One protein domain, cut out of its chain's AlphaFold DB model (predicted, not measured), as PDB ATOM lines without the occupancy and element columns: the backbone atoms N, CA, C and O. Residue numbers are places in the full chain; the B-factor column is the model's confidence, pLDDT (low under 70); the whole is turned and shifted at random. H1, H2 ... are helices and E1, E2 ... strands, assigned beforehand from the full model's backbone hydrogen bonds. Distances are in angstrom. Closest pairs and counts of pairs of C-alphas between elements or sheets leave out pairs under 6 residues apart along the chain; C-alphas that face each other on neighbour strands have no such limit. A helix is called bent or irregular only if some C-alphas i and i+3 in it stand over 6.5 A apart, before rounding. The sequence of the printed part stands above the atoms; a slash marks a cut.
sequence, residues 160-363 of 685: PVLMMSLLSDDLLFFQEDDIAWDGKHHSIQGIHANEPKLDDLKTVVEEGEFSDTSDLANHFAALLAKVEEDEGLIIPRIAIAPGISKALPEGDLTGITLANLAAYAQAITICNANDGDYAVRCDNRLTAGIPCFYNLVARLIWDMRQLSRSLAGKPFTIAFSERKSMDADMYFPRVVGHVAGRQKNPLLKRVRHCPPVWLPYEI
ATOM      1  N   PRO A 160     302.165 349.771 262.644       89.25
ATOM      2  CA  PRO A 160     300.921 349.015 262.810       89.25
ATOM      3  C   PRO A 160     300.740 348.375 264.191       89.25
ATOM      4  O   PRO A 160     299.648 348.451 264.754       89.25
ATOM      5  N   VAL A 161     301.785 347.746 264.741       88.12
ATOM      6  CA  VAL A 161     301.693 347.090 266.058       88.12
ATOM      7  C   VAL A 161     301.503 348.112 267.165       88.12
ATOM      8  O   VAL A 161     300.598 347.937 267.976       88.12
ATOM      9  N   LEU A 162     302.290 349.190 267.168       87.00
ATOM     10  CA  LEU A 162     302.173 350.258 268.160       87.00
ATOM     11  C   LEU A 162     300.776 350.889 268.143       87.00
ATOM     12  O   LEU A 162     300.128 351.009 269.176       87.00
ATOM     13  N   MET A 163     300.285 351.286 266.968       88.69
ATOM     14  CA  MET A 163     299.000 351.984 266.875       88.69
ATOM     15  C   MET A 163     297.840 351.088 267.304       88.69
ATOM     16  O   MET A 163     296.923 351.534 267.992       88.69
ATOM     17  N   MET A 164     297.883 349.810 266.930       90.88
ATOM     18  CA  MET A 164     296.829 348.871 267.299       90.88
ATOM     19  C   MET A 164     296.924 348.425 268.762       90.88
ATOM     20  O   MET A 164     295.877 348.163 269.356       90.88
ATOM     21  N   SER A 165     298.121 348.391 269.362       87.31
ATOM     22  CA  SER A 165     298.286 348.080 270.787       87.31
ATOM     23  C   SER A 165     297.742 349.184 271.689       87.31
ATOM     24  O   SER A 165     297.135 348.866 272.706       87.31
ATOM     25  N   LEU A 166     297.827 350.461 271.286       87.38
ATOM     26  CA  LEU A 166     297.208 351.566 272.037       87.38
ATOM     27  C   LEU A 166     295.707 351.330 272.276       87.38
ATOM     28  O   LEU A 166     295.215 351.616 273.365       87.38
ATOM     29  N   LEU A 167     295.003 350.758 271.291       87.44
ATOM     30  CA  LEU A 167     293.591 350.391 271.406       87.44
ATOM     31  C   LEU A 167     293.387 349.030 272.084       87.44
ATOM     32  O   LEU A 167     292.573 348.916 272.996       87.44
ATOM     33  N   SER A 168     294.093 347.979 271.652       82.69
ATOM     34  CA  SER A 168     293.851 346.624 272.171       82.69
ATOM     35  C   SER A 168     294.283 346.462 273.627       82.69
ATOM     36  O   SER A 168     293.633 345.762 274.406       82.69
ATOM     37  N   ASP A 169     295.354 347.136 274.024       82.56
ATOM     38  CA  ASP A 169     295.803 347.150 275.413       82.56
ATOM     39  C   ASP A 169     295.061 348.209 276.225       82.56
ATOM     40  O   ASP A 169     295.319 348.347 277.419       82.56
ATOM     41  N   ASP A 170     294.069 348.877 275.619       82.06
ATOM     42  CA  ASP A 170     293.141 349.791 276.282       82.06
ATOM     43  C   ASP A 170     293.914 350.907 277.009       82.06
ATOM     44  O   ASP A 170     293.628 351.264 278.149       82.06
ATOM     45  N   LEU A 171     294.962 351.408 276.342       78.94
ATOM     46  CA  LEU A 171     295.764 352.558 276.762       78.94
ATOM     47  C   LEU A 171     295.107 353.858 276.295       78.94
ATOM     48  O   LEU A 171     295.020 354.821 277.059       78.94
ATOM     49  N   LEU A 172     294.617 353.853 275.053       84.31
ATOM     50  CA  LEU A 172     293.761 354.873 274.465       84.31
ATOM     51  C   LEU A 172     292.405 354.264 274.104       84.31
ATOM     52  O   LEU A 172     292.327 353.125 273.646       84.31
ATOM     53  N   PHE A 173     291.336 355.034 274.272       83.69
ATOM     54  CA  PHE A 173     289.984 354.614 273.916       83.69
ATOM     55  C   PHE A 173     289.116 355.799 273.481       83.69
ATOM     56  O   PHE A 173     289.469 356.966 273.677       83.69
ATOM     57  N   PHE A 174     287.966 355.472 272.894       83.88
ATOM     58  CA  PHE A 174     286.939 356.418 272.469       83.88
ATOM     59  C   PHE A 174     285.682 356.235 273.325       83.88
ATOM     60  O   PHE A 174     285.277 355.103 273.603       83.88
ATOM     61  N   GLN A 175     285.070 357.338 273.742       79.50
ATOM     62  CA  GLN A 175     283.748 357.380 274.359       79.50
ATOM     63  C   GLN A 175     282.645 357.477 273.295       79.50
ATOM     64  O   GLN A 175     282.893 357.564 272.089       79.50
ATOM     65  N   GLU A 176     281.398 357.447 273.759       72.06
ATOM     66  CA  GLU A 176     280.242 357.765 272.926       72.06
ATOM     67  C   GLU A 176     280.400 359.190 272.355       72.06
ATOM     68  O   GLU A 176     280.845 360.099 273.052       72.06
ATOM     69  N   ASP A 177     280.100 359.366 271.067       80.19
ATOM     70  CA  ASP A 177     280.271 360.602 270.276       80.19
ATOM     71  C   ASP A 177     281.707 361.053 269.940       80.19
ATOM     72  O   ASP A 177     281.879 362.030 269.204       80.19
ATOM     73  N   ASP A 178     282.750 360.358 270.399       86.25
ATOM     74  CA  ASP A 178     284.131 360.708 270.027       86.25
ATOM     75  C   ASP A 178     284.479 360.350 268.582       86.25
ATOM     76  O   ASP A 178     285.428 360.890 268.009       86.25
ATOM     77  N   ILE A 179     283.711 359.446 267.984       88.56
ATOM     78  CA  ILE A 179     283.787 359.108 266.569       88.56
ATOM     79  C   ILE A 179     282.503 359.620 265.922       88.56
ATOM     80  O   ILE A 179     281.431 359.049 266.111       88.56
ATOM     81  N   ALA A 180     282.621 360.708 265.163       89.12
ATOM     82  CA  ALA A 180     281.488 361.354 264.513       89.12
ATOM     83  C   ALA A 180     281.393 360.958 263.039       89.12
ATOM     84  O   ALA A 180     282.402 360.923 262.332       89.12
ATOM     85  N   TRP A 181     280.167 360.722 262.579       91.62
ATOM     86  CA  TRP A 181     279.842 360.399 261.195       91.62
ATOM     87  C   TRP A 181     279.421 361.653 260.423       91.62
ATOM     88  O   TRP A 181     278.495 362.357 260.831       91.62
ATOM     89  N   ASP A 182     280.071 361.938 259.292       86.44
ATOM     90  CA  ASP A 182     279.740 363.098 258.446       86.44
ATOM     91  C   ASP A 182     278.751 362.777 257.304       86.44
ATOM     92  O   ASP A 182     278.391 363.653 256.511       86.44
ATOM     93  N   GLY A 183     278.296 361.523 257.227       82.81
ATOM     94  CA  GLY A 183     277.489 360.993 256.126       82.81
ATOM     95  C   GLY A 183     278.263 360.095 255.157       82.81
ATOM     96  O   GLY A 183     277.622 359.382 254.379       82.81
ATOM     97  N   LYS A 184     279.604 360.106 255.194       83.94
ATOM     98  CA  LYS A 184     280.471 359.282 254.336       83.94
ATOM     99  C   LYS A 184     281.756 358.788 255.015       83.94
ATOM    100  O   LYS A 184     282.196 357.685 254.699       83.94
ATOM    101  N   HIS A 185     282.331 359.565 255.925       89.94
ATOM    102  CA  HIS A 185     283.540 359.250 256.676       89.94
ATOM    103  C   HIS A 185     283.328 359.437 258.175       89.94
ATOM    104  O   HIS A 185     282.488 360.223 258.632       89.94
ATOM    105  N   HIS A 186     284.143 358.724 258.942       92.94
ATOM    106  CA  HIS A 186     284.295 358.963 260.362       92.94
ATOM    107  C   HIS A 186     285.374 360.005 260.632       92.94
ATOM    108  O   HIS A 186     286.373 360.113 259.927       92.94
ATOM    109  N   SER A 187     285.188 360.772 261.697       91.81
ATOM    110  CA  SER A 187     286.177 361.728 262.185       91.81
ATOM    111  C   SER A 187     286.353 361.572 263.687       91.81
ATOM    112  O   SER A 187     285.390 361.333 264.415       91.81
ATOM    113  N   ILE A 188     287.594 361.714 264.144       90.75
ATOM    114  CA  ILE A 188     287.934 361.666 265.564       90.75
ATOM    115  C   ILE A 188     287.692 363.055 266.169       90.75
ATOM    116  O   ILE A 188     288.319 364.032 265.760       90.75
ATOM    117  N   GLN A 189     286.784 363.130 267.137       87.69
ATOM    118  CA  GLN A 189     286.440 364.332 267.907       87.69
ATOM    119  C   GLN A 189     287.095 364.342 269.295       87.69
ATOM    120  O   GLN A 189     287.326 365.415 269.857       87.69
ATOM    121  N   GLY A 190     287.416 363.162 269.830       82.44
ATOM    122  CA  GLY A 190     288.048 362.980 271.134       82.44
ATOM    123  C   GLY A 190     288.829 361.670 271.203       82.44
ATOM    124  O   GLY A 190     288.524 360.724 270.485       82.44
ATOM    125  N   ILE A 191     289.877 361.639 272.032       86.62
ATOM    126  CA  ILE A 191     290.637 360.438 272.407       86.62
ATOM    127  C   ILE A 191     290.925 360.547 273.899       86.62
ATOM    128  O   ILE A 191     291.329 361.610 274.382       86.62
ATOM    129  N   HIS A 192     290.761 359.441 274.615       83.12
ATOM    130  CA  HIS A 192     290.941 359.383 276.058       83.12
ATOM    131  C   HIS A 192     292.057 358.415 276.427       83.12
ATOM    132  O   HIS A 192     292.162 357.337 275.851       83.12
ATOM    133  N   ALA A 193     292.873 358.796 277.410       79.81
ATOM    134  CA  ALA A 193     293.828 357.898 278.039       79.81
ATOM    135  C   ALA A 193     293.157 357.147 279.192       79.81
ATOM    136  O   ALA A 193     292.392 357.731 279.964       79.81
ATOM    137  N   ASN A 194     293.462 355.862 279.329       76.38
ATOM    138  CA  ASN A 194     292.973 355.060 280.440       76.38
ATOM    139  C   ASN A 194     293.767 355.378 281.712       76.38
ATOM    140  O   ASN A 194     294.930 354.996 281.836       76.38
ATOM    141  N   GLU A 195     293.138 356.083 282.655       72.81
ATOM    142  CA  GLU A 195     293.760 356.530 283.908       72.81
ATOM    143  C   GLU A 195     294.512 355.402 284.653       72.81
ATOM    144  O   GLU A 195     295.697 355.579 284.950       72.81
ATOM    145  N   PRO A 196     293.901 354.223 284.895       74.94
ATOM    146  CA  PRO A 196     294.579 353.050 285.449       74.94
ATOM    147  C   PRO A 196     295.866 352.588 284.750       74.94
ATOM    148  O   PRO A 196     296.661 351.901 285.387       74.94
ATOM    149  N   LYS A 197     296.066 352.917 283.469       75.69
ATOM    150  CA  LYS A 197     297.214 352.478 282.652       75.69
ATOM    151  C   LYS A 197     298.116 353.635 282.224       75.69
ATOM    152  O   LYS A 197     298.899 353.505 281.286       75.69
ATOM    153  N   LEU A 198     298.030 354.777 282.907       78.25
ATOM    154  CA  LEU A 198     298.861 355.939 282.592       78.25
ATOM    155  C   LEU A 198     300.359 355.653 282.705       78.25
ATOM    156  O   LEU A 198     301.128 356.261 281.969       78.25
ATOM    157  N   ASP A 199     300.784 354.765 283.603       78.88
ATOM    158  CA  ASP A 199     302.202 354.418 283.730       78.88
ATOM    159  C   ASP A 199     302.692 353.588 282.532       78.88
ATOM    160  O   ASP A 199     303.728 353.926 281.963       78.88
ATOM    161  N   ASP A 200     301.901 352.620 282.058       77.88
ATOM    162  CA  ASP A 200     302.190 351.877 280.821       77.88
ATOM    163  C   ASP A 200     302.223 352.824 279.607       77.88
ATOM    164  O   ASP A 200     303.119 352.759 278.765       77.88
ATOM    165  N   LEU A 201     301.277 353.771 279.536       81.25
ATOM    166  CA  LEU A 201     301.228 354.775 278.473       81.25
ATOM    167  C   LEU A 201     302.443 355.719 278.509       81.25
ATOM    168  O   LEU A 201     302.944 356.096 277.452       81.25
ATOM    169  N   LYS A 202     302.945 356.092 279.695       84.50
ATOM    170  CA  LYS A 202     304.187 356.876 279.824       84.50
ATOM    171  C   LYS A 202     305.392 356.097 279.315       84.50
ATOM    172  O   LYS A 202     306.211 356.684 278.619       84.50
ATOM    173  N   THR A 203     305.478 354.796 279.599       86.06
ATOM    174  CA  THR A 203     306.535 353.946 279.034       86.06
ATOM    175  C   THR A 203     306.496 353.972 277.508       86.06
ATOM    176  O   THR A 203     307.527 354.188 276.883       86.06
ATOM    177  N   VAL A 204     305.309 353.878 276.901       84.75
ATOM    178  CA  VAL A 204     305.158 353.996 275.439       84.75
ATOM    179  C   VAL A 204     305.578 355.379 274.920       84.75
ATOM    180  O   VAL A 204     306.220 355.469 273.875       84.75
ATOM    181  N   VAL A 205     305.241 356.457 275.636       85.56
ATOM    182  CA  VAL A 205     305.664 357.830 275.297       85.56
ATOM    183  C   VAL A 205     307.189 357.957 275.319       85.56
ATOM    184  O   VAL A 205     307.763 358.505 274.381       85.56
ATOM    185  N   GLU A 206     307.838 357.434 276.360       84.50
ATOM    186  CA  GLU A 206     309.294 357.474 276.527       84.50
ATOM    187  C   GLU A 206     310.014 356.628 275.467       84.50
ATOM    188  O   GLU A 206     310.936 357.121 274.818       84.50
ATOM    189  N   GLU A 207     309.574 355.386 275.250       82.62
ATOM    190  CA  GLU A 207     310.151 354.470 274.255       82.62
ATOM    191  C   GLU A 207     309.948 354.960 272.814       82.62
ATOM    192  O   GLU A 207     310.820 354.764 271.968       82.62
ATOM    193  N   GLY A 208     308.813 355.606 272.538       76.12
ATOM    194  CA  GLY A 208     308.467 356.153 271.226       76.12
ATOM    195  C   GLY A 208     308.971 357.579 270.966       76.12
ATOM    196  O   GLY A 208     308.636 358.158 269.933       76.12
ATOM    197  N   GLU A 209     309.746 358.166 271.886       82.81
ATOM    198  CA  GLU A 209     310.268 359.543 271.788       82.81
ATOM    199  C   GLU A 209     309.167 360.612 271.576       82.81
ATOM    200  O   GLU A 209     309.343 361.619 270.868       82.81
ATOM    201  N   PHE A 210     308.000 360.400 272.185       84.25
ATOM    202  CA  PHE A 210     306.916 361.382 272.228       84.25
ATOM    203  C   PHE A 210     307.170 362.394 273.348       84.25
ATOM    204  O   PHE A 210     307.743 362.065 274.385       84.25
ATOM    205  N   SER A 211     306.761 363.653 273.154       85.69
ATOM    206  CA  SER A 211     307.003 364.679 274.181       85.69
ATOM    207  C   SER A 211     306.139 364.479 275.425       85.69
ATOM    208  O   SER A 211     306.570 364.789 276.533       85.69
ATOM    209  N   ASP A 212     304.917 363.991 275.231       86.75
ATOM    210  CA  ASP A 212     303.953 363.670 276.276       86.75
ATOM    211  C   ASP A 212     302.845 362.756 275.711       86.75
ATOM    212  O   ASP A 212     302.836 362.391 274.530       86.75
ATOM    213  N   THR A 213     301.883 362.389 276.560       85.25
ATOM    214  CA  THR A 213     300.721 361.578 276.170       85.25
ATOM    215  C   THR A 213     299.821 362.272 275.143       85.25
ATOM    216  O   THR A 213     299.163 361.590 274.358       85.25
ATOM    217  N   SER A 214     299.796 363.610 275.107       86.56
ATOM    218  CA  SER A 214     299.011 364.365 274.127       86.56
ATOM    219  C   SER A 214     299.646 364.311 272.741       86.56
ATOM    220  O   SER A 214     298.918 364.226 271.755       86.56
ATOM    221  N   ASP A 215     300.972 364.364 272.644       87.38
ATOM    222  CA  ASP A 215     301.718 364.219 271.391       87.38
ATOM    223  C   ASP A 215     301.503 362.823 270.791       87.38
ATOM    224  O   ASP A 215     301.164 362.708 269.612       87.38
ATOM    225  N   LEU A 216     301.560 361.774 271.620       88.19
ATOM    226  CA  LEU A 216     301.228 360.403 271.217       88.19
ATOM    227  C   LEU A 216     299.774 360.273 270.727       88.19
ATOM    228  O   LEU A 216     299.535 359.730 269.649       88.19
ATOM    229  N   ALA A 217     298.802 360.807 271.475       87.50
ATOM    230  CA  ALA A 217     297.392 360.760 271.082       87.50
ATOM    231  C   ALA A 217     297.114 361.541 269.782       87.50
ATOM    232  O   ALA A 217     296.371 361.067 268.923       87.50
ATOM    233  N   ASN A 218     297.748 362.703 269.596       87.19
ATOM    234  CA  ASN A 218     297.643 363.489 268.362       87.19
ATOM    235  C   ASN A 218     298.257 362.754 267.167       87.19
ATOM    236  O   ASN A 218     297.695 362.774 266.071       87.19
ATOM    237  N   HIS A 219     299.398 362.095 267.373       87.19
ATOM    238  CA  HIS A 219     300.038 361.283 266.347       87.19
ATOM    239  C   HIS A 219     299.153 360.099 265.937       87.19
ATOM    240  O   HIS A 219     298.933 359.873 264.745       87.19
ATOM    241  N   PHE A 220     298.581 359.402 266.919       90.00
ATOM    242  CA  PHE A 220     297.612 358.330 266.708       90.00
ATOM    243  C   PHE A 220     296.374 358.817 265.930       90.00
ATOM    244  O   PHE A 220     295.987 358.204 264.935       90.00
ATOM    245  N   ALA A 221     295.801 359.966 266.309       89.56
ATOM    246  CA  ALA A 221     294.665 360.570 265.610       89.56
ATOM    247  C   ALA A 221     294.989 360.904 264.147       89.56
ATOM    248  O   ALA A 221     294.212 360.591 263.244       89.56
ATOM    249  N   ALA A 222     296.147 361.528 263.904       88.31
ATOM    250  CA  ALA A 222     296.588 361.910 262.565       88.31
ATOM    251  C   ALA A 222     296.815 360.686 261.666       88.31
ATOM    252  O   ALA A 222     296.504 360.728 260.474       88.31
ATOM    253  N   LEU A 223     297.327 359.593 262.233       91.12
ATOM    254  CA  LEU A 223     297.514 358.335 261.522       91.12
ATOM    255  C   LEU A 223     296.178 357.687 261.157       91.12
ATOM    256  O   LEU A 223     295.982 357.305 260.005       91.12
ATOM    257  N   LEU A 224     295.239 357.599 262.099       90.56
ATOM    258  CA  LEU A 224     293.911 357.064 261.802       90.56
ATOM    259  C   LEU A 224     293.150 357.928 260.791       90.56
ATOM    260  O   LEU A 224     292.477 357.384 259.920       90.56
ATOM    261  N   ALA A 225     293.315 359.252 260.833       91.00
ATOM    262  CA  ALA A 225     292.769 360.144 259.814       91.00
ATOM    263  C   ALA A 225     293.355 359.865 258.417       91.00
ATOM    264  O   ALA A 225     292.645 359.984 257.426       91.00
ATOM    265  N   LYS A 226     294.630 359.456 258.325       90.06
ATOM    266  CA  LYS A 226     295.247 359.032 257.059       90.06
ATOM    267  C   LYS A 226     294.713 357.695 256.562       90.06
ATOM    268  O   LYS A 226     294.494 357.546 255.367       90.06
ATOM    269  N   VAL A 227     294.485 356.746 257.464       90.56
ATOM    270  CA  VAL A 227     293.854 355.457 257.139       90.56
ATOM    271  C   VAL A 227     292.411 355.652 256.656       90.56
ATOM    272  O   VAL A 227     291.973 354.969 255.737       90.56
ATOM    273  N   GLU A 228     291.679 356.605 257.234       93.19
ATOM    274  CA  GLU A 228     290.296 356.922 256.850       93.19
ATOM    275  C   GLU A 228     290.154 357.418 255.399       93.19
ATOM    276  O   GLU A 228     289.079 357.295 254.813       93.19
ATOM    277  N   GLU A 229     291.232 357.940 254.796       89.94
ATOM    278  CA  GLU A 229     291.259 358.344 253.382       89.94
ATOM    279  C   GLU A 229     291.114 357.138 252.424       89.94
ATOM    280  O   GLU A 229     290.784 357.333 251.250       89.94
ATOM    281  N   ASP A 230     291.328 355.895 252.886       88.25
ATOM    282  CA  ASP A 230     291.140 354.695 252.063       88.25
ATOM    283  C   ASP A 230     289.670 354.234 252.018       88.25
ATOM    284  O   ASP A 230     289.178 353.469 252.851       88.25
ATOM    285  N   GLU A 231     288.983 354.621 250.942       85.44
ATOM    286  CA  GLU A 231     287.611 354.198 250.620       85.44
ATOM    287  C   GLU A 231     287.434 352.671 250.515       85.44
ATOM    288  O   GLU A 231     286.328 352.154 250.666       85.44
ATOM    289  N   GLY A 232     288.505 351.924 250.241       81.81
ATOM    290  CA  GLY A 232     288.482 350.463 250.183       81.81
ATOM    291  C   GLY A 232     288.314 349.793 251.549       81.81
ATOM    292  O   GLY A 232     288.095 348.582 251.598       81.81
ATOM    293  N   LEU A 233     288.386 350.557 252.642       88.69
ATOM    294  CA  LEU A 233     288.015 350.108 253.986       88.69
ATOM    295  C   LEU A 233     286.535 350.357 254.312       88.69
ATOM    296  O   LEU A 233     286.092 349.966 255.391       88.69
ATOM    297  N   ILE A 234     285.763 350.967 253.403       90.06
ATOM    298  CA  ILE A 234     284.349 351.272 253.635       90.06
ATOM    299  C   ILE A 234     283.472 350.048 253.356       90.06
ATOM    300  O   ILE A 234     283.378 349.558 252.228       90.06
ATOM    301  N   ILE A 235     282.766 349.586 254.386       88.31
ATOM    302  CA  ILE A 235     281.771 348.519 254.322       88.31
ATOM    303  C   ILE A 235     280.408 349.074 254.741       88.31
ATOM    304  O   ILE A 235     280.216 349.439 255.904       88.31
ATOM    305  N   PRO A 236     279.422 349.064 253.830       87.81
ATOM    306  CA  PRO A 236     278.071 349.499 254.117       87.81
ATOM    307  C   PRO A 236     277.486 348.789 255.329       87.81
ATOM    308  O   PRO A 236     277.522 347.559 255.416       87.81
ATOM    309  N   ARG A 237     276.867 349.546 256.235       88.19
ATOM    310  CA  ARG A 237     276.332 349.016 257.498       88.19
ATOM    311  C   ARG A 237     275.335 347.876 257.293       88.19
ATOM    312  O   ARG A 237     275.262 346.964 258.106       88.19
ATOM    313  N   ILE A 238     274.590 347.915 256.186       82.81
ATOM    314  CA  ILE A 238     273.621 346.880 255.787       82.81
ATOM    315  C   ILE A 238     274.270 345.527 255.454       82.81
ATOM    316  O   ILE A 238     273.613 344.497 255.542       82.81
ATOM    317  N   ALA A 239     275.550 345.528 255.079       81.31
ATOM    318  CA  ALA A 239     276.313 344.326 254.760       81.31
ATOM    319  C   ALA A 239     276.852 343.613 256.013       81.31
ATOM    320  O   ALA A 239     277.335 342.485 255.929       81.31
ATOM    321  N   ILE A 240     276.799 344.281 257.167       87.06
ATOM    322  CA  ILE A 240     277.338 343.798 258.437       87.06
ATOM    323  C   ILE A 240     276.224 343.108 259.219       87.06
ATOM    324  O   ILE A 240     275.074 343.551 259.232       87.06
ATOM    325  N   ALA A 241     276.565 342.019 259.909       85.75
ATOM    326  CA  ALA A 241     275.622 341.301 260.752       85.75
ATOM    327  C   ALA A 241     274.958 342.266 261.761       85.75
ATOM    328  O   ALA A 241     275.680 342.973 262.470       85.75
ATOM    329  N   PRO A 242     273.616 342.250 261.917       80.38
ATOM    330  CA  PRO A 242     272.895 343.228 262.741       80.38
ATOM    331  C   PRO A 242     273.376 343.327 264.193       80.38
ATOM    332  O   PRO A 242     273.258 344.368 264.834       80.38
ATOM    333  N   GLY A 243     273.897 342.226 264.737       77.88
ATOM    334  CA  GLY A 243     274.481 342.193 266.073       77.88
ATOM    335  C   GLY A 243     275.766 343.011 266.191       77.88
ATOM    336  O   GLY A 243     275.950 343.714 267.174       77.88
ATOM    337  N   ILE A 244     276.624 342.949 265.174       84.94
ATOM    338  CA  ILE A 244     277.892 343.683 265.129       84.94
ATOM    339  C   ILE A 244     277.638 345.137 264.756       84.94
ATOM    340  O   ILE A 244     278.183 346.033 265.392       84.94
ATOM    341  N   SER A 245     276.751 345.391 263.787       86.25
ATOM    342  CA  SER A 245     276.438 346.754 263.358       86.25
ATOM    343  C   SER A 245     275.891 347.614 264.500       86.25
ATOM    344  O   SER A 245     276.108 348.814 264.505       86.25
ATOM    345  N   LYS A 246     275.185 347.025 265.474       81.69
ATOM    346  CA  LYS A 246     274.685 347.748 266.657       81.69
ATOM    347  C   LYS A 246     275.787 348.226 267.602       81.69
ATOM    348  O   LYS A 246     275.559 349.197 268.307       81.69
ATOM    349  N   ALA A 247     276.925 347.539 267.632       77.50
ATOM    350  CA  ALA A 247     278.049 347.874 268.502       77.50
ATOM    351  C   ALA A 247     278.988 348.923 267.889       77.50
ATOM    352  O   ALA A 247     279.757 349.556 268.606       77.50
ATOM    353  N   LEU A 248     278.938 349.079 266.563       85.62
ATOM    354  CA  LEU A 248     279.716 350.072 265.835       85.62
ATOM    355  C   LEU A 248     279.110 351.477 265.992       85.62
ATOM    356  O   LEU A 248     277.882 351.586 266.110       85.62
ATOM    357  N   PRO A 249     279.935 352.538 265.896       85.62
ATOM    358  CA  PRO A 249     279.462 353.913 265.745       85.62
ATOM    359  C   PRO A 249     278.452 354.078 264.596       85.62
ATOM    360  O   PRO A 249     278.306 353.201 263.732       85.62
ATOM    361  N   GLU A 250     277.695 355.176 264.616       86.44
ATOM    362  CA  GLU A 250     276.740 355.500 263.552       86.44
ATOM    363  C   GLU A 250     277.432 355.527 262.182       86.44
ATOM    364  O   GLU A 250     278.514 356.070 262.063       86.44
ATOM    365  N   GLY A 251     276.791 354.983 261.142       89.94
ATOM    366  CA  GLY A 251     277.329 354.997 259.778       89.94
ATOM    367  C   GLY A 251     277.848 353.647 259.287       89.94
ATOM    368  O   GLY A 251     277.602 352.596 259.891       89.94
ATOM    369  N   ASP A 252     278.495 353.688 258.124       92.06
ATOM    370  CA  ASP A 252     279.143 352.538 257.486       92.06
ATOM    371  C   ASP A 252     280.467 352.225 258.190       92.06
ATOM    372  O   ASP A 252     281.112 353.128 258.699       92.06
ATOM    373  N   LEU A 253     280.915 350.970 258.226       93.94
ATOM    374  CA  LEU A 253     282.242 350.674 258.775       93.94
ATOM    375  C   LEU A 253     283.300 351.296 257.861       93.94
ATOM    376  O   LEU A 253     283.275 351.055 256.664       93.94
ATOM    377  N   THR A 254     284.223 352.063 258.423       94.44
ATOM    378  CA  THR A 254     285.368 352.694 257.748       94.44
ATOM    379  C   THR A 254     286.689 352.326 258.431       94.44
ATOM    380  O   THR A 254     286.686 351.592 259.425       94.44
ATOM    381  N   GLY A 255     287.817 352.854 257.945       92.00
ATOM    382  CA  GLY A 255     289.148 352.594 258.498       92.00
ATOM    383  C   GLY A 255     289.273 352.889 259.998       92.00
ATOM    384  O   GLY A 255     289.753 352.032 260.744       92.00
ATOM    385  N   ILE A 256     288.761 354.033 260.467       93.88
ATOM    386  CA  ILE A 256     288.743 354.396 261.896       93.88
ATOM    387  C   ILE A 256     287.936 353.383 262.705       93.88
ATOM    388  O   ILE A 256     288.419 352.864 263.709       93.88
ATOM    389  N   THR A 257     286.713 353.062 262.277       93.44
ATOM    390  CA  THR A 257     285.862 352.126 263.038       93.44
ATOM    391  C   THR A 257     286.368 350.688 262.988       93.44
ATOM    392  O   THR A 257     286.206 349.955 263.963       93.44
ATOM    393  N   LEU A 258     287.030 350.290 261.896       94.88
ATOM    394  CA  LEU A 258     287.707 349.004 261.773       94.88
ATOM    395  C   LEU A 258     288.884 348.914 262.745       94.88
ATOM    396  O   LEU A 258     289.020 347.899 263.423       94.88
ATOM    397  N   ALA A 259     289.708 349.961 262.845       93.50
ATOM    398  CA  ALA A 259     290.775 350.028 263.840       93.50
ATOM    399  C   ALA A 259     290.198 350.010 265.264       93.50
ATOM    400  O   ALA A 259     290.658 349.242 266.109       93.50
ATOM    401  N   ASN A 260     289.121 350.768 265.501       91.88
ATOM    402  CA  ASN A 260     288.455 350.849 266.797       91.88
ATOM    403  C   ASN A 260     287.931 349.489 267.292       91.88
ATOM    404  O   ASN A 260     287.863 349.279 268.497       91.88
ATOM    405  N   LEU A 261     287.653 348.513 266.412       90.25
ATOM    406  CA  LEU A 261     287.323 347.134 266.820       90.25
ATOM    407  C   LEU A 261     288.372 346.504 267.756       90.25
ATOM    408  O   LEU A 261     288.029 345.614 268.536       90.25
ATOM    409  N   ALA A 262     289.626 346.966 267.734       87.19
ATOM    410  CA  ALA A 262     290.646 346.546 268.691       87.19
ATOM    411  C   ALA A 262     290.336 346.967 270.140       87.19
ATOM    412  O   ALA A 262     290.599 346.186 271.056       87.19
ATOM    413  N   ALA A 263     289.705 348.128 270.346       82.00
ATOM    414  CA  ALA A 263     289.292 348.613 271.666       82.00
ATOM    415  C   ALA A 263     288.102 347.826 272.245       82.00
ATOM    416  O   ALA A 263     287.913 347.763 273.459       82.00
ATOM    417  N   TYR A 264     287.318 347.144 271.400       77.12
ATOM    418  CA  TYR A 264     286.221 346.286 271.849       77.12
ATOM    419  C   TYR A 264     286.764 344.947 272.341       77.12
ATOM    420  O   TYR A 264     286.742 343.945 271.624       77.12
ATOM    421  N   ALA A 265     287.242 344.916 273.587       68.56
ATOM    422  CA  ALA A 265     287.643 343.681 274.258       68.56
ATOM    423  C   ALA A 265     288.696 342.861 273.485       68.56
ATOM    424  O   ALA A 265     288.632 341.623 273.426       68.56
ATOM    425  N   GLN A 266     289.650 343.563 272.864       74.50
ATOM    426  CA  GLN A 266     290.696 342.959 272.040       74.50
ATOM    427  C   GLN A 266     290.131 342.092 270.910       74.50
ATOM    428  O   GLN A 266     290.697 341.046 270.568       74.50
ATOM    429  N   ALA A 267     288.988 342.472 270.331       81.94
ATOM    430  CA  ALA A 267     288.399 341.704 269.241       81.94
ATOM    431  C   ALA A 267     289.310 341.658 268.004       81.94
ATOM    432  O   ALA A 267     289.194 340.730 267.204       81.94
ATOM    433  N   ILE A 268     290.259 342.592 267.898       88.75
ATOM    434  CA  ILE A 268     291.420 342.520 267.012       88.75
ATOM    435  C   ILE A 268     292.678 342.812 267.837       88.75
ATOM    436  O   ILE A 268     292.721 343.775 268.596       88.75
ATOM    437  N   THR A 269     293.708 341.985 267.686       85.25
ATOM    438  CA  THR A 269     295.048 342.233 268.233       85.25
ATOM    439  C   THR A 269     296.072 341.952 267.149       85.25
ATOM    440  O   THR A 269     295.975 340.927 266.466       85.25
ATOM    441  N   ILE A 270     297.047 342.845 267.001       87.56
ATOM    442  CA  ILE A 270     298.144 342.713 266.044       87.56
ATOM    443  C   ILE A 270     299.445 342.653 266.832       87.56
ATOM    444  O   ILE A 270     299.720 343.526 267.647       87.56
ATOM    445  N   CYS A 271     300.230 341.610 266.602       79.94
ATOM    446  CA  CYS A 271     301.528 341.423 267.232       79.94
ATOM    447  C   CYS A 271     302.592 341.213 266.158       79.94
ATOM    448  O   CYS A 271     302.305 340.646 265.099       79.94
ATOM    449  N   ASN A 272     303.833 341.589 266.460       76.44
ATOM    450  CA  ASN A 272     304.973 341.180 265.647       76.44
ATOM    451  C   ASN A 272     305.179 339.669 265.777       76.44
ATOM    452  O   ASN A 272     305.226 339.132 266.886       76.44
ATOM    453  N   ALA A 273     305.285 338.986 264.638       60.34
ATOM    454  CA  ALA A 273     305.632 337.571 264.584       60.34
ATOM    455  C   ALA A 273     307.140 337.379 264.357       60.34
ATOM    456  O   ALA A 273     307.741 336.563 265.045       60.34
ATOM    457  N   ASN A 274     307.723 338.133 263.414       59.88
ATOM    458  CA  ASN A 274     309.150 338.211 263.047       59.88
ATOM    459  C   ASN A 274     309.411 339.573 262.354       59.88
ATOM    460  O   ASN A 274     308.456 340.324 262.163       59.88
ATOM    461  N   ASP A 275     310.649 339.883 261.933       63.22
ATOM    462  CA  ASP A 275     311.017 341.132 261.228       63.22
ATOM    463  C   ASP A 275     310.061 341.483 260.064       63.22
ATOM    464  O   ASP A 275     310.196 340.992 258.941       63.22
ATOM    465  N   GLY A 276     309.095 342.368 260.334       64.12
ATOM    466  CA  GLY A 276     308.123 342.883 259.368       64.12
ATOM    467  C   GLY A 276     306.903 341.996 259.082       64.12
ATOM    468  O   GLY A 276     306.091 342.413 258.253       64.12
ATOM    469  N   ASP A 277     306.761 340.842 259.746       78.69
ATOM    470  CA  ASP A 277     305.617 339.917 259.647       78.69
ATOM    471  C   ASP A 277     304.701 340.008 260.881       78.69
ATOM    472  O   ASP A 277     305.161 340.179 262.013       78.69
ATOM    473  N   TYR A 278     303.397 339.788 260.682       83.19
ATOM    474  CA  TYR A 278     302.376 339.985 261.715       83.19
ATOM    475  C   TYR A 278     301.665 338.699 262.123       83.19
ATOM    476  O   TYR A 278     301.347 337.841 261.298       83.19
ATOM    477  N   ALA A 279     301.304 338.619 263.399       78.94
ATOM    478  CA  ALA A 279     300.286 337.714 263.906       78.94
ATOM    479  C   ALA A 279     299.033 338.525 264.255       78.94
ATOM    480  O   ALA A 279     299.078 339.426 265.092       78.94
ATOM    481  N   VAL A 280     297.908 338.192 263.628       84.44
ATOM    482  CA  VAL A 280     296.611 338.820 263.886       84.44
ATOM    483  C   VAL A 280     295.704 337.831 264.599       84.44
ATOM    484  O   VAL A 280     295.404 336.739 264.102       84.44
ATOM    485  N   ARG A 281     295.228 338.234 265.774       83.12
ATOM    486  CA  ARG A 281     294.212 337.512 266.543       83.12
ATOM    487  C   ARG A 281     292.895 338.249 266.375       83.12
ATOM    488  O   ARG A 281     292.834 339.447 266.627       83.12
ATOM    489  N   CYS A 282     291.855 337.545 265.951       87.25
ATOM    490  CA  CYS A 282     290.558 338.151 265.668       87.25
ATOM    491  C   CYS A 282     289.403 337.361 266.280       87.25
ATOM    492  O   CYS A 282     289.472 336.137 266.421       87.25
ATOM    493  N   ASP A 283     288.342 338.068 266.663       87.38
ATOM    494  CA  ASP A 283     287.126 337.440 267.158       87.38
ATOM    495  C   ASP A 283     286.332 336.790 266.014       87.38
ATOM    496  O   ASP A 283     286.061 337.412 264.984       87.38
ATOM    497  N   ASN A 284     285.932 335.534 266.199       83.69
ATOM    498  CA  ASN A 284     285.240 334.746 265.182       83.69
ATOM    499  C   ASN A 284     283.849 335.291 264.811       83.69
ATOM    500  O   ASN A 284     283.312 334.955 263.755       83.69
ATOM    501  N   ARG A 285     283.243 336.146 265.645       86.94
ATOM    502  CA  ARG A 285     282.021 336.864 265.263       86.94
ATOM    503  C   ARG A 285     282.322 337.910 264.208       86.94
ATOM    504  O   ARG A 285     281.559 338.004 263.254       86.94
ATOM    505  N   LEU A 286     283.428 338.643 264.339       90.81
ATOM    506  CA  LEU A 286     283.838 339.633 263.344       90.81
ATOM    507  C   LEU A 286     284.133 338.956 262.001       90.81
ATOM    508  O   LEU A 286     283.623 339.398 260.975       90.81
ATOM    509  N   THR A 287     284.845 337.824 262.008       88.38
ATOM    510  CA  THR A 287     285.132 337.056 260.780       88.38
ATOM    511  C   THR A 287     283.876 336.458 260.137       88.38
ATOM    512  O   THR A 287     283.825 336.282 258.920       88.38
ATOM    513  N   ALA A 288     282.853 336.135 260.934       83.56
ATOM    514  CA  ALA A 288     281.582 335.599 260.450       83.56
ATOM    515  C   ALA A 288     280.570 336.676 260.032       83.56
ATOM    516  O   ALA A 288     279.670 336.377 259.244       83.56
ATOM    517  N   GLY A 289     280.677 337.882 260.593       85.19
ATOM    518  CA  GLY A 289     279.660 338.926 260.508       85.19
ATOM    519  C   GLY A 289     280.088 340.211 259.800       85.19
ATOM    520  O   GLY A 289     279.240 341.079 259.612       85.19
ATOM    521  N   ILE A 290     281.350 340.336 259.388       90.19
ATOM    522  CA  ILE A 290     281.841 341.419 258.526       90.19
ATOM    523  C   ILE A 290     282.331 340.801 257.202       90.19
ATOM    524  O   ILE A 290     283.162 339.885 257.224       90.19
ATOM    525  N   PRO A 291     281.839 341.261 256.036       84.94
ATOM    526  CA  PRO A 291     282.293 340.762 254.739       84.94
ATOM    527  C   PRO A 291     283.765 341.118 254.503       84.94
ATOM    528  O   PRO A 291     284.237 342.165 254.934       84.94
ATOM    529  N   CYS A 292     284.505 340.255 253.803       84.75
ATOM    530  CA  CYS A 292     285.917 340.482 253.472       84.75
ATOM    531  C   CYS A 292     286.848 340.793 254.664       84.75
ATOM    532  O   CYS A 292     287.909 341.389 254.473       84.75
ATOM    533  N   PHE A 293     286.492 340.362 255.880       92.25
ATOM    534  CA  PHE A 293     287.183 340.738 257.118       92.25
ATOM    535  C   PHE A 293     288.714 340.571 257.085       92.25
ATOM    536  O   PHE A 293     289.435 341.497 257.447       92.25
ATOM    537  N   TYR A 294     289.252 339.437 256.618       87.31
ATOM    538  CA  TYR A 294     290.713 339.248 256.611       87.31
ATOM    539  C   TYR A 294     291.412 340.169 255.609       87.31
ATOM    540  O   TYR A 294     292.542 340.592 255.852       87.31
ATOM    541  N   ASN A 295     290.761 340.493 254.487       86.94
ATOM    542  CA  ASN A 295     291.297 341.474 253.545       86.94
ATOM    543  C   ASN A 295     291.227 342.893 254.111       86.94
ATOM    544  O   ASN A 295     292.185 343.630 253.921       86.94
ATOM    545  N   LEU A 296     290.161 343.245 254.838       94.19
ATOM    546  CA  LEU A 296     290.044 344.536 255.527       94.19
ATOM    547  C   LEU A 296     291.169 344.730 256.543       94.19
ATOM    548  O   LEU A 296     291.869 345.734 256.493       94.19
ATOM    549  N   VAL A 297     291.413 343.744 257.412       94.56
ATOM    550  CA  VAL A 297     292.503 343.835 258.399       94.56
ATOM    551  C   VAL A 297     293.874 343.859 257.719       94.56
ATOM    552  O   VAL A 297     294.745 344.630 258.107       94.56
ATOM    553  N   ALA A 298     294.075 343.061 256.668       89.88
ATOM    554  CA  ALA A 298     295.322 343.103 255.907       89.88
ATOM    555  C   ALA A 298     295.544 344.457 255.213       89.88
ATOM    556  O   ALA A 298     296.687 344.900 255.100       89.88
ATOM    557  N   ARG A 299     294.468 345.097 254.742       94.12
ATOM    558  CA  ARG A 299     294.499 346.413 254.103       94.12
ATOM    559  C   ARG A 299     294.778 347.520 255.110       94.12
ATOM    560  O   ARG A 299     295.688 348.298 254.879       94.12
ATOM    561  N   LEU A 300     294.140 347.471 256.277       95.38
ATOM    562  CA  LEU A 300     294.442 348.355 257.402       95.38
ATOM    563  C   LEU A 300     295.942 348.340 257.755       95.38
ATOM    564  O   LEU A 300     296.572 349.390 257.844       95.38
ATOM    565  N   ILE A 301     296.535 347.146 257.896       92.75
ATOM    566  CA  ILE A 301     297.979 347.002 258.154       92.75
ATOM    567  C   ILE A 301     298.799 347.552 256.981       92.75
ATOM    568  O   ILE A 301     299.800 348.234 257.195       92.75
ATOM    569  N   TRP A 302     298.398 347.261 255.739       90.50
ATOM    570  CA  TRP A 302     299.071 347.776 254.546       90.50
ATOM    571  C   TRP A 302     299.116 349.309 254.532       90.50
ATOM    572  O   TRP A 302     300.188 349.862 254.269       90.50
ATOM    573  N   ASP A 303     298.005 349.975 254.847       90.69
ATOM    574  CA  ASP A 303     297.884 351.436 254.843       90.69
ATOM    575  C   ASP A 303     298.746 352.062 255.939       90.69
ATOM    576  O   ASP A 303     299.536 352.965 255.660       90.69
ATOM    577  N   MET A 304     298.709 351.506 257.154       90.50
ATOM    578  CA  MET A 304     299.598 351.923 258.247       90.50
ATOM    579  C   MET A 304     301.077 351.762 257.872       90.50
ATOM    580  O   MET A 304     301.890 352.639 258.160       90.50
ATOM    581  N   ARG A 305     301.444 350.686 257.163       89.75
ATOM    582  CA  ARG A 305     302.817 350.492 256.670       89.75
ATOM    583  C   ARG A 305     303.225 351.500 255.608       89.75
ATOM    584  O   ARG A 305     304.405 351.831 255.553       89.75
ATOM    585  N   GLN A 306     302.306 351.999 254.779       86.12
ATOM    586  CA  GLN A 306     302.652 353.021 253.779       86.12
ATOM    587  C   GLN A 306     303.051 354.357 254.419       86.12
ATOM    588  O   GLN A 306     303.744 355.151 253.785       86.12
ATOM    589  N   LEU A 307     302.644 354.598 255.667       83.75
ATOM    590  CA  LEU A 307     303.003 355.798 256.423       83.75
ATOM    591  C   LEU A 307     304.400 355.706 257.064       83.75
ATOM    592  O   LEU A 307     304.950 356.727 257.472       83.75
ATOM    593  N   SER A 308     304.996 354.511 257.106       79.81
ATOM    594  CA  SER A 308     306.363 354.269 257.573       79.81
ATOM    595  C   SER A 308     307.314 354.129 256.380       79.81
ATOM    596  O   SER A 308     307.108 353.281 255.511       79.81
ATOM    597  N   ARG A 309     308.394 354.921 256.317       78.12
ATOM    598  CA  ARG A 309     309.359 354.848 255.202       78.12
ATOM    599  C   ARG A 309     310.136 353.534 255.231       78.12
ATOM    600  O   ARG A 309     310.478 353.012 254.171       78.12
ATOM    601  N   SER A 310     310.388 352.978 256.417       77.75
ATOM    602  CA  SER A 310     311.073 351.690 256.568       77.75
ATOM    603  C   SER A 310     310.220 350.488 256.131       77.75
ATOM    604  O   SER A 310     310.795 349.470 255.731       77.75
ATOM    605  N   LEU A 311     308.884 350.589 256.138       80.44
ATOM    606  CA  LEU A 311     307.961 349.490 255.807       80.44
ATOM    607  C   LEU A 311     307.231 349.655 254.462       80.44
ATOM    608  O   LEU A 311     306.777 348.652 253.894       80.44
ATOM    609  N   ALA A 312     307.128 350.879 253.937       82.25
ATOM    610  CA  ALA A 312     306.403 351.191 252.707       82.25
ATOM    611  C   ALA A 312     306.877 350.345 251.513       82.25
ATOM    612  O   ALA A 312     308.072 350.141 251.284       82.25
ATOM    613  N   GLY A 313     305.915 349.824 250.745       73.94
ATOM    614  CA  GLY A 313     306.160 348.970 249.575       73.94
ATOM    615  C   GLY A 313     306.796 347.594 249.845       73.94
ATOM    616  O   GLY A 313     306.908 346.801 248.908       73.94
ATOM    617  N   LYS A 314     307.199 347.268 251.083       78.81
ATOM    618  CA  LYS A 314     307.793 345.963 251.406       78.81
ATOM    619  C   LYS A 314     306.706 344.903 251.616       78.81
ATOM    620  O   LYS A 314     305.798 345.139 252.422       78.81
ATOM    621  N   PRO A 315     306.808 343.730 250.962       77.88
ATOM    622  CA  PRO A 315     305.878 342.635 251.189       77.88
ATOM    623  C   PRO A 315     306.010 342.096 252.616       77.88
ATOM    624  O   PRO A 315     307.085 342.160 253.211       77.88
ATOM    625  N   PHE A 316     304.924 341.538 253.136       85.19
ATOM    626  CA  PHE A 316     304.871 340.949 254.472       85.19
ATOM    627  C   PHE A 316     303.870 339.798 254.531       85.19
ATOM    628  O   PHE A 316     303.071 339.591 253.612       85.19
ATOM    629  N   THR A 317     303.906 339.037 255.613       78.44
ATOM    630  CA  THR A 317     303.003 337.919 255.870       78.44
ATOM    631  C   THR A 317     302.192 338.178 257.130       78.44
ATOM    632  O   THR A 317     302.687 338.730 258.108       78.44
ATOM    633  N   ILE A 318     300.925 337.768 257.107       82.31
ATOM    634  CA  ILE A 318     300.028 337.807 258.256       82.31
ATOM    635  C   ILE A 318     299.608 336.381 258.597       82.31
ATOM    636  O   ILE A 318     299.003 335.697 257.767       82.31
ATOM    637  N   ALA A 319     299.881 335.944 259.821       73.38
ATOM    638  CA  ALA A 319     299.297 334.744 260.397       73.38
ATOM    639  C   ALA A 319     297.984 335.108 261.102       73.38
ATOM    640  O   ALA A 319     297.987 335.848 262.085       73.38
ATOM    641  N   PHE A 320     296.857 334.599 260.611       76.75
ATOM    642  CA  PHE A 320     295.546 334.827 261.207       76.75
ATOM    643  C   PHE A 320     295.167 333.693 262.153       76.75
ATOM    644  O   PHE A 320     295.225 332.513 261.808       76.75
ATOM    645  N   SER A 321     294.688 334.066 263.334       74.06
ATOM    646  CA  SER A 321     294.086 333.146 264.292       74.06
ATOM    647  C   SER A 321     292.725 333.670 264.734       74.06
ATOM    648  O   SER A 321     292.563 334.843 265.075       74.06
ATOM    649  N   GLU A 322     291.733 332.789 264.703       75.88
ATOM    650  CA  GLU A 322     290.399 333.076 265.214       75.88
ATOM    651  C   GLU A 322     290.280 332.637 266.666       75.88
ATOM    652  O   GLU A 322     290.692 331.538 267.038       75.88
ATOM    653  N   ARG A 323     289.661 333.486 267.479       70.56
ATOM    654  CA  ARG A 323     289.278 333.183 268.857       70.56
ATOM    655  C   ARG A 323     287.850 333.637 269.106       70.56
ATOM    656  O   ARG A 323     287.330 334.467 268.377       70.56
ATOM    657  N   LYS A 324     287.217 333.136 270.158       66.06
ATOM    658  CA  LYS A 324     286.040 333.797 270.725       66.06
ATOM    659  C   LYS A 324     286.496 334.513 271.990       66.06
ATOM    660  O   LYS A 324     286.854 333.843 272.956       66.06
ATOM    661  N   SER A 325     286.542 335.840 271.972       60.31
ATOM    662  CA  SER A 325     286.861 336.639 273.157       60.31
ATOM    663  C   SER A 325     285.641 336.686 274.080       60.31
ATOM    664  O   SER A 325     284.541 337.053 273.660       60.31
ATOM    665  N   MET A 326     285.824 336.287 275.341       52.97
ATOM    666  CA  MET A 326     284.764 336.366 276.355       52.97
ATOM    667  C   MET A 326     284.420 337.819 276.680       52.97
ATOM    668  O   MET A 326     283.250 338.157 276.809       52.97
ATOM    669  N   ASP A 327     285.428 338.690 276.750       56.28
ATOM    670  CA  ASP A 327     285.225 340.122 276.970       56.28
ATOM    671  C   ASP A 327     284.399 340.743 275.823       56.28
ATOM    672  O   ASP A 327     283.604 341.656 276.047       56.28
ATOM    673  N   ALA A 328     284.516 340.197 274.606       64.44
ATOM    674  CA  ALA A 328     283.778 340.661 273.436       64.44
ATOM    675  C   ALA A 328     282.302 340.207 273.406       64.44
ATOM    676  O   ALA A 328     281.537 340.724 272.594       64.44
ATOM    677  N   ASP A 329     281.863 339.308 274.305       65.56
ATOM    678  CA  ASP A 329     280.435 338.969 274.490       65.56
ATOM    679  C   ASP A 329     279.601 340.164 274.984       65.56
ATOM    680  O   ASP A 329     278.398 340.192 274.732       65.56
ATOM    681  N   MET A 330     280.219 341.170 275.619       64.50
ATOM    682  CA  MET A 330     279.514 342.403 275.996       64.50
ATOM    683  C   MET A 330     279.180 343.298 274.801       64.50
ATOM    684  O   MET A 330     278.231 344.071 274.863       64.50
ATOM    685  N   TYR A 331     279.970 343.206 273.732       69.56
ATOM    686  CA  TYR A 331     279.886 344.119 272.594       69.56
ATOM    687  C   TYR A 331     279.224 343.452 271.394       69.56
ATOM    688  O   TYR A 331     278.373 344.044 270.740       69.56
ATOM    689  N   PHE A 332     279.562 342.192 271.120       75.44
ATOM    690  CA  PHE A 332     279.055 341.475 269.958       75.44
ATOM    691  C   PHE A 332     278.170 340.310 270.406       75.44
ATOM    692  O   PHE A 332     278.681 339.315 270.931       75.44
ATOM    693  N   PRO A 333     276.850 340.349 270.169       70.94
ATOM    694  CA  PRO A 333     276.014 339.182 270.403       70.94
ATOM    695  C   PRO A 333     276.410 338.050 269.444       70.94
ATOM    696  O   PRO A 333     277.132 338.237 268.459       70.94
ATOM    697  N   ARG A 334     275.923 336.838 269.720       68.62
ATOM    698  CA  ARG A 334     276.171 335.685 268.850       68.62
ATOM    699  C   ARG A 334     275.645 335.969 267.437       68.62
ATOM    700  O   ARG A 334     274.461 336.241 267.260       68.62
ATOM    701  N   VAL A 335     276.517 335.851 266.439       67.38
ATOM    702  CA  VAL A 335     276.129 335.921 265.024       67.38
ATOM    703  C   VAL A 335     275.483 334.588 264.641       67.38
ATOM    704  O   VAL A 335     276.082 333.526 264.828       67.38
ATOM    705  N   VAL A 336     274.239 334.635 264.163       58.41
ATOM    706  CA  VAL A 336     273.512 333.464 263.655       58.41
ATOM    707  C   VAL A 336     273.718 333.408 262.144       58.41
ATOM    708  O   VAL A 336     273.315 334.327 261.439       58.41
ATOM    709  N   GLY A 337     274.358 332.344 261.656       62.50
ATOM    710  CA  GLY A 337     274.719 332.204 260.243       62.50
ATOM    711  C   GLY A 337     275.974 332.993 259.850       62.50
ATOM    712  O   GLY A 337     276.815 333.321 260.689       62.50
ATOM    713  N   HIS A 338     276.114 333.259 258.552       72.31
ATOM    714  CA  HIS A 338     277.240 333.981 257.961       72.31
ATOM    715  C   HIS A 338     276.727 335.098 257.056       72.31
ATOM    716  O   HIS A 338     275.714 334.917 256.381       72.31
ATOM    717  N   VAL A 339     277.426 336.233 257.027       77.50
ATOM    718  CA  VAL A 339     277.132 337.286 256.044       77.50
ATOM    719  C   VAL A 339     277.649 336.890 254.664       77.50
ATOM    720  O   VAL A 339     278.667 336.196 254.544       77.50
ATOM    721  N   ALA A 340     276.966 337.346 253.615       69.31
ATOM    722  CA  ALA A 340     277.471 337.209 252.255       69.31
ATOM    723  C   ALA A 340     278.834 337.918 252.148       69.31
ATOM    724  O   ALA A 340     279.036 338.992 252.712       69.31
ATOM    725  N   GLY A 341     279.797 337.301 251.458       67.62
ATOM    726  CA  GLY A 341     281.173 337.813 251.386       67.62
ATOM    727  C   GLY A 341     282.058 337.409 252.569       67.62
ATOM    728  O   GLY A 341     283.203 337.866 252.662       67.62
ATOM    729  N   ARG A 342     281.577 336.525 253.458       79.69
ATOM    730  CA  ARG A 342     282.423 335.859 254.456       79.69
ATOM    731  C   ARG A 342     283.578 335.129 253.769       79.69
ATOM    732  O   ARG A 342     283.405 334.366 252.819       79.69
ATOM    733  N   GLN A 343     284.768 335.306 254.325       75.25
ATOM    734  CA  GLN A 343     285.971 334.608 253.895       75.25
ATOM    735  C   GLN A 343     286.242 333.400 254.799       75.25
ATOM    736  O   GLN A 343     285.959 333.427 255.996       75.25
ATOM    737  N   LYS A 344     286.810 332.330 254.233       70.06
ATOM    738  CA  LYS A 344     287.448 331.284 255.044       70.06
ATOM    739  C   LYS A 344     288.754 331.842 255.606       70.06
ATOM    740  O   LYS A 344     289.425 332.609 254.916       70.06
ATOM    741  N   ASN A 345     289.115 331.437 256.822       74.62
ATOM    742  CA  ASN A 345     290.387 331.825 257.417       74.62
ATOM    743  C   ASN A 345     291.546 331.420 256.501       74.62
ATOM    744  O   ASN A 345     291.675 330.227 256.206       74.62
ATOM    745  N   PRO A 346     292.384 332.366 256.050       62.44
ATOM    746  CA  PRO A 346     293.523 332.026 255.211       62.44
ATOM    747  C   PRO A 346     294.633 331.298 255.984       62.44
ATOM    748  O   PRO A 346     295.498 330.711 255.344       62.44
ATOM    749  N   LEU A 347     294.619 331.320 257.326       61.25
ATOM    750  CA  LEU A 347     295.688 330.924 258.260       61.25
ATOM    751  C   LEU A 347     296.973 331.739 258.078       61.25
ATOM    752  O   LEU A 347     297.450 332.358 259.021       61.25
ATOM    753  N   LEU A 348     297.497 331.792 256.860       65.19
ATOM    754  CA  LEU A 348     298.626 332.600 256.428       65.19
ATOM    755  C   LEU A 348     298.230 333.383 255.176       65.19
ATOM    756  O   LEU A 348     297.778 332.814 254.184       65.19
ATOM    757  N   LYS A 349     298.426 334.700 255.205       76.31
ATOM    758  CA  LYS A 349     298.185 335.592 254.070       76.31
ATOM    759  C   LYS A 349     299.456 336.361 253.750       76.31
ATOM    760  O   LYS A 349     299.923 337.149 254.565       76.31
ATOM    761  N   ARG A 350     299.989 336.175 252.544       75.19
ATOM    762  CA  ARG A 350     301.089 336.996 252.034       75.19
ATOM    763  C   ARG A 350     300.523 338.251 251.373       75.19
ATOM    764  O   ARG A 350     299.657 338.161 250.506       75.19
ATOM    765  N   VAL A 351     301.018 339.413 251.776       79.25
ATOM    766  CA  VAL A 351     300.608 340.724 251.279       79.25
ATOM    767  C   VAL A 351     301.777 341.328 250.510       79.25
ATOM    768  O   VAL A 351     302.792 341.701 251.090       79.25
ATOM    769  N   ARG A 352     301.652 341.383 249.183       71.75
ATOM    770  CA  ARG A 352     302.639 342.029 248.297       71.75
ATOM    771  C   ARG A 352     302.166 343.392 247.801       71.75
ATOM    772  O   ARG A 352     302.986 344.249 247.494       71.75
ATOM    773  N   HIS A 353     300.851 343.566 247.717       72.81
ATOM    774  CA  HIS A 353     300.157 344.740 247.196       72.81
ATOM    775  C   HIS A 353     298.954 345.042 248.099       72.81
ATOM    776  O   HIS A 353     298.559 344.182 248.893       72.81
ATOM    777  N   CYS A 354     298.360 346.231 247.952       77.81
ATOM    778  CA  CYS A 354     297.153 346.630 248.681       77.81
ATOM    779  C   CYS A 354     296.051 345.552 248.537       77.81
ATOM    780  O   CYS A 354     295.632 345.261 247.411       77.81
ATOM    781  N   PRO A 355     295.599 344.915 249.636       79.50
ATOM    782  CA  PRO A 355     294.594 343.861 249.577       79.50
ATOM    783  C   PRO A 355     293.255 344.365 249.026       79.50
ATOM    784  O   PRO A 355     292.745 345.396 249.469       79.50
ATOM    785  N   PRO A 356     292.628 343.630 248.097       72.19
ATOM    786  CA  PRO A 356     291.380 344.080 247.514       72.19
ATOM    787  C   PRO A 356     290.185 343.680 248.400       72.19
ATOM    788  O   PRO A 356     290.142 342.579 248.963       72.19
ATOM    789  N   VAL A 357     289.207 344.577 248.520       75.69
ATOM    790  CA  VAL A 357     287.995 344.409 249.336       75.69
ATOM    791  C   VAL A 357     286.784 344.475 248.408       75.69
ATOM    792  O   VAL A 357     286.651 345.415 247.631       75.69
ATOM    793  N   TRP A 358     285.933 343.449 248.469       66.25
ATOM    794  CA  TRP A 358     284.832 343.226 247.529       66.25
ATOM    795  C   TRP A 358     283.543 342.930 248.277       66.25
ATOM    796  O   TRP A 358     283.505 342.010 249.096       66.25
ATOM    797  N   LEU A 359     282.472 343.655 247.976       64.25
ATOM    798  CA  LEU A 359     281.148 343.259 248.439       64.25
ATOM    799  C   LEU A 359     280.528 342.291 247.421       64.25
ATOM    800  O   LEU A 359     280.728 342.466 246.221       64.25
ATOM    801  N   PRO A 360     279.799 341.260 247.871       59.09
ATOM    802  CA  PRO A 360     278.999 340.421 246.985       59.09
ATOM    803  C   PRO A 360     278.003 341.244 246.166       59.09
ATOM    804  O   PRO A 360     277.470 342.250 246.649       59.09
ATOM    805  N   TYR A 361     277.724 340.787 244.946       47.91
ATOM    806  CA  TYR A 361     276.856 341.477 243.993       47.91
ATOM    807  C   TYR A 361     275.441 341.702 244.551       47.91
ATOM    808  O   TYR A 361     274.842 342.751 244.327       47.91
ATOM    809  N   GLU A 362     274.936 340.777 245.361       57.25
ATOM    810  CA  GLU A 362     273.611 340.850 245.987       57.25
ATOM    811  C   GLU A 362     273.527 342.038 246.956       57.25
ATOM    812  O   GLU A 362     272.531 342.762 246.986       57.25
ATOM    813  N   ILE A 363     274.604 342.287 247.709       63.56
ATOM    814  CA  ILE A 363     274.712 343.444 248.603       63.56
ATOM    815  C   ILE A 363     274.799 344.732 247.775       63.56
ATOM    816  O   ILE A 363     274.159 345.730 248.116       63.56
TER     817      ILE A 363
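What this domain is: This is residues 160 to 363 of the 685 residues of an uncharacterized protein of Ellagibacter isourolithinifaciens (UniProt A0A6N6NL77). A strongly twisted sheet of four strands makes one wall, with H7 over one face and H1 beside the edge strand E3 on that same face. H5 sits in the middle, between H7 and a small hairpin, E1 and E2; H3 also packs on H5 and H7, and H2 joins the far end of H3. The 204 printed residues hold eight named helices and six named strands, in the order H1 E1 E2 H2 H3 H4 H5 E3 E4 H6 H7 E5 H8 E6; the large sheet is mixed, in the order E3 E4 E5 E6. The class is mixed, helices and strands; the whole is compact, with a radius of gyration of the C-alphas of 16.1 A, and spans 50 by 37 by 32 A.

Where its parts are: H1 is residues 160 to 168, from C-alpha 160 at (300.921, 349.015, 262.810). E1 is 179 to 181 and E2 186 to 188. H2, 195 to 207, 19.1 A long, is irregular: C-alphas 196 and 199 are 7.9 A apart. H3 is 213 to 228, 22.4 A, H4 242 to 245 and H5 255 to 260. E3 is 268 to 274, 18.7 A, and E4 277 to 283, 20.1 A. H6 is 284 to 289 and H7 293 to 306, 20.0 A. E5 is 316 to 323, 22.6 A, H8 327 to 330, and E6 348 to 351, ending at C-alpha 351 (300.608, 340.724, 251.279).

How they stand to each other: E3 and E4 are an antiparallel hairpin, with N 271 and O 279 2.9 A apart. E4 and E5 are parallel, with N 280 and O 319 2.8 A apart, and E4, H6 H7, E5 form a strand-helix-strand unit, parallel neighbour strands joined through helices, with a right-handed crossover. E5 and E6 are antiparallel, with N 318 and O 349 2.8 A apart. With H6 and H7 on one face, the sheet makes two layers, strands and helices. H7, the hub, lies over E4 and E5 at a height over the sheet of 8.6 A. With residues 300 to 304 H7 touches H3, closest at the C-alphas of Asp 303 and Val 227, 6.1 A. H3 touches H5, closest at Glu 228 and Gly 255, C-alphas 4.8 A apart, opposite ways at a steep tilt of 46 degrees. H2 and H3 touch, about perpendicular at 83 degrees, closest at the C-alphas of Val 205 and Thr 213, 6.3 A. In the hairpin E1 and E2, N 180 and O 187 are 2.9 A apart. H4 and H6 only just touch, with 3 pairs of C-alphas within 8 A, closest at Ile 244 and Gly 289, 6.9 A; H8 touches no helix. Every O i to N i+4 pair is within hydrogen-bond range in H3, H5, H6 and H7, against 4 of 5 in H1 and 7 of 9 in H2; H4 and H8 are too short for one.

The domain as a whole: The C-alphas farthest apart, of Glu 206 and Glu 362, are 49.8 A apart. The printed part has no cut; the links H3 to H4 and H8 to E6 are long. Mean pLDDT of the printed part is 81.3, with 28 residues under 70, among them 324 to 331 and 358 to 363.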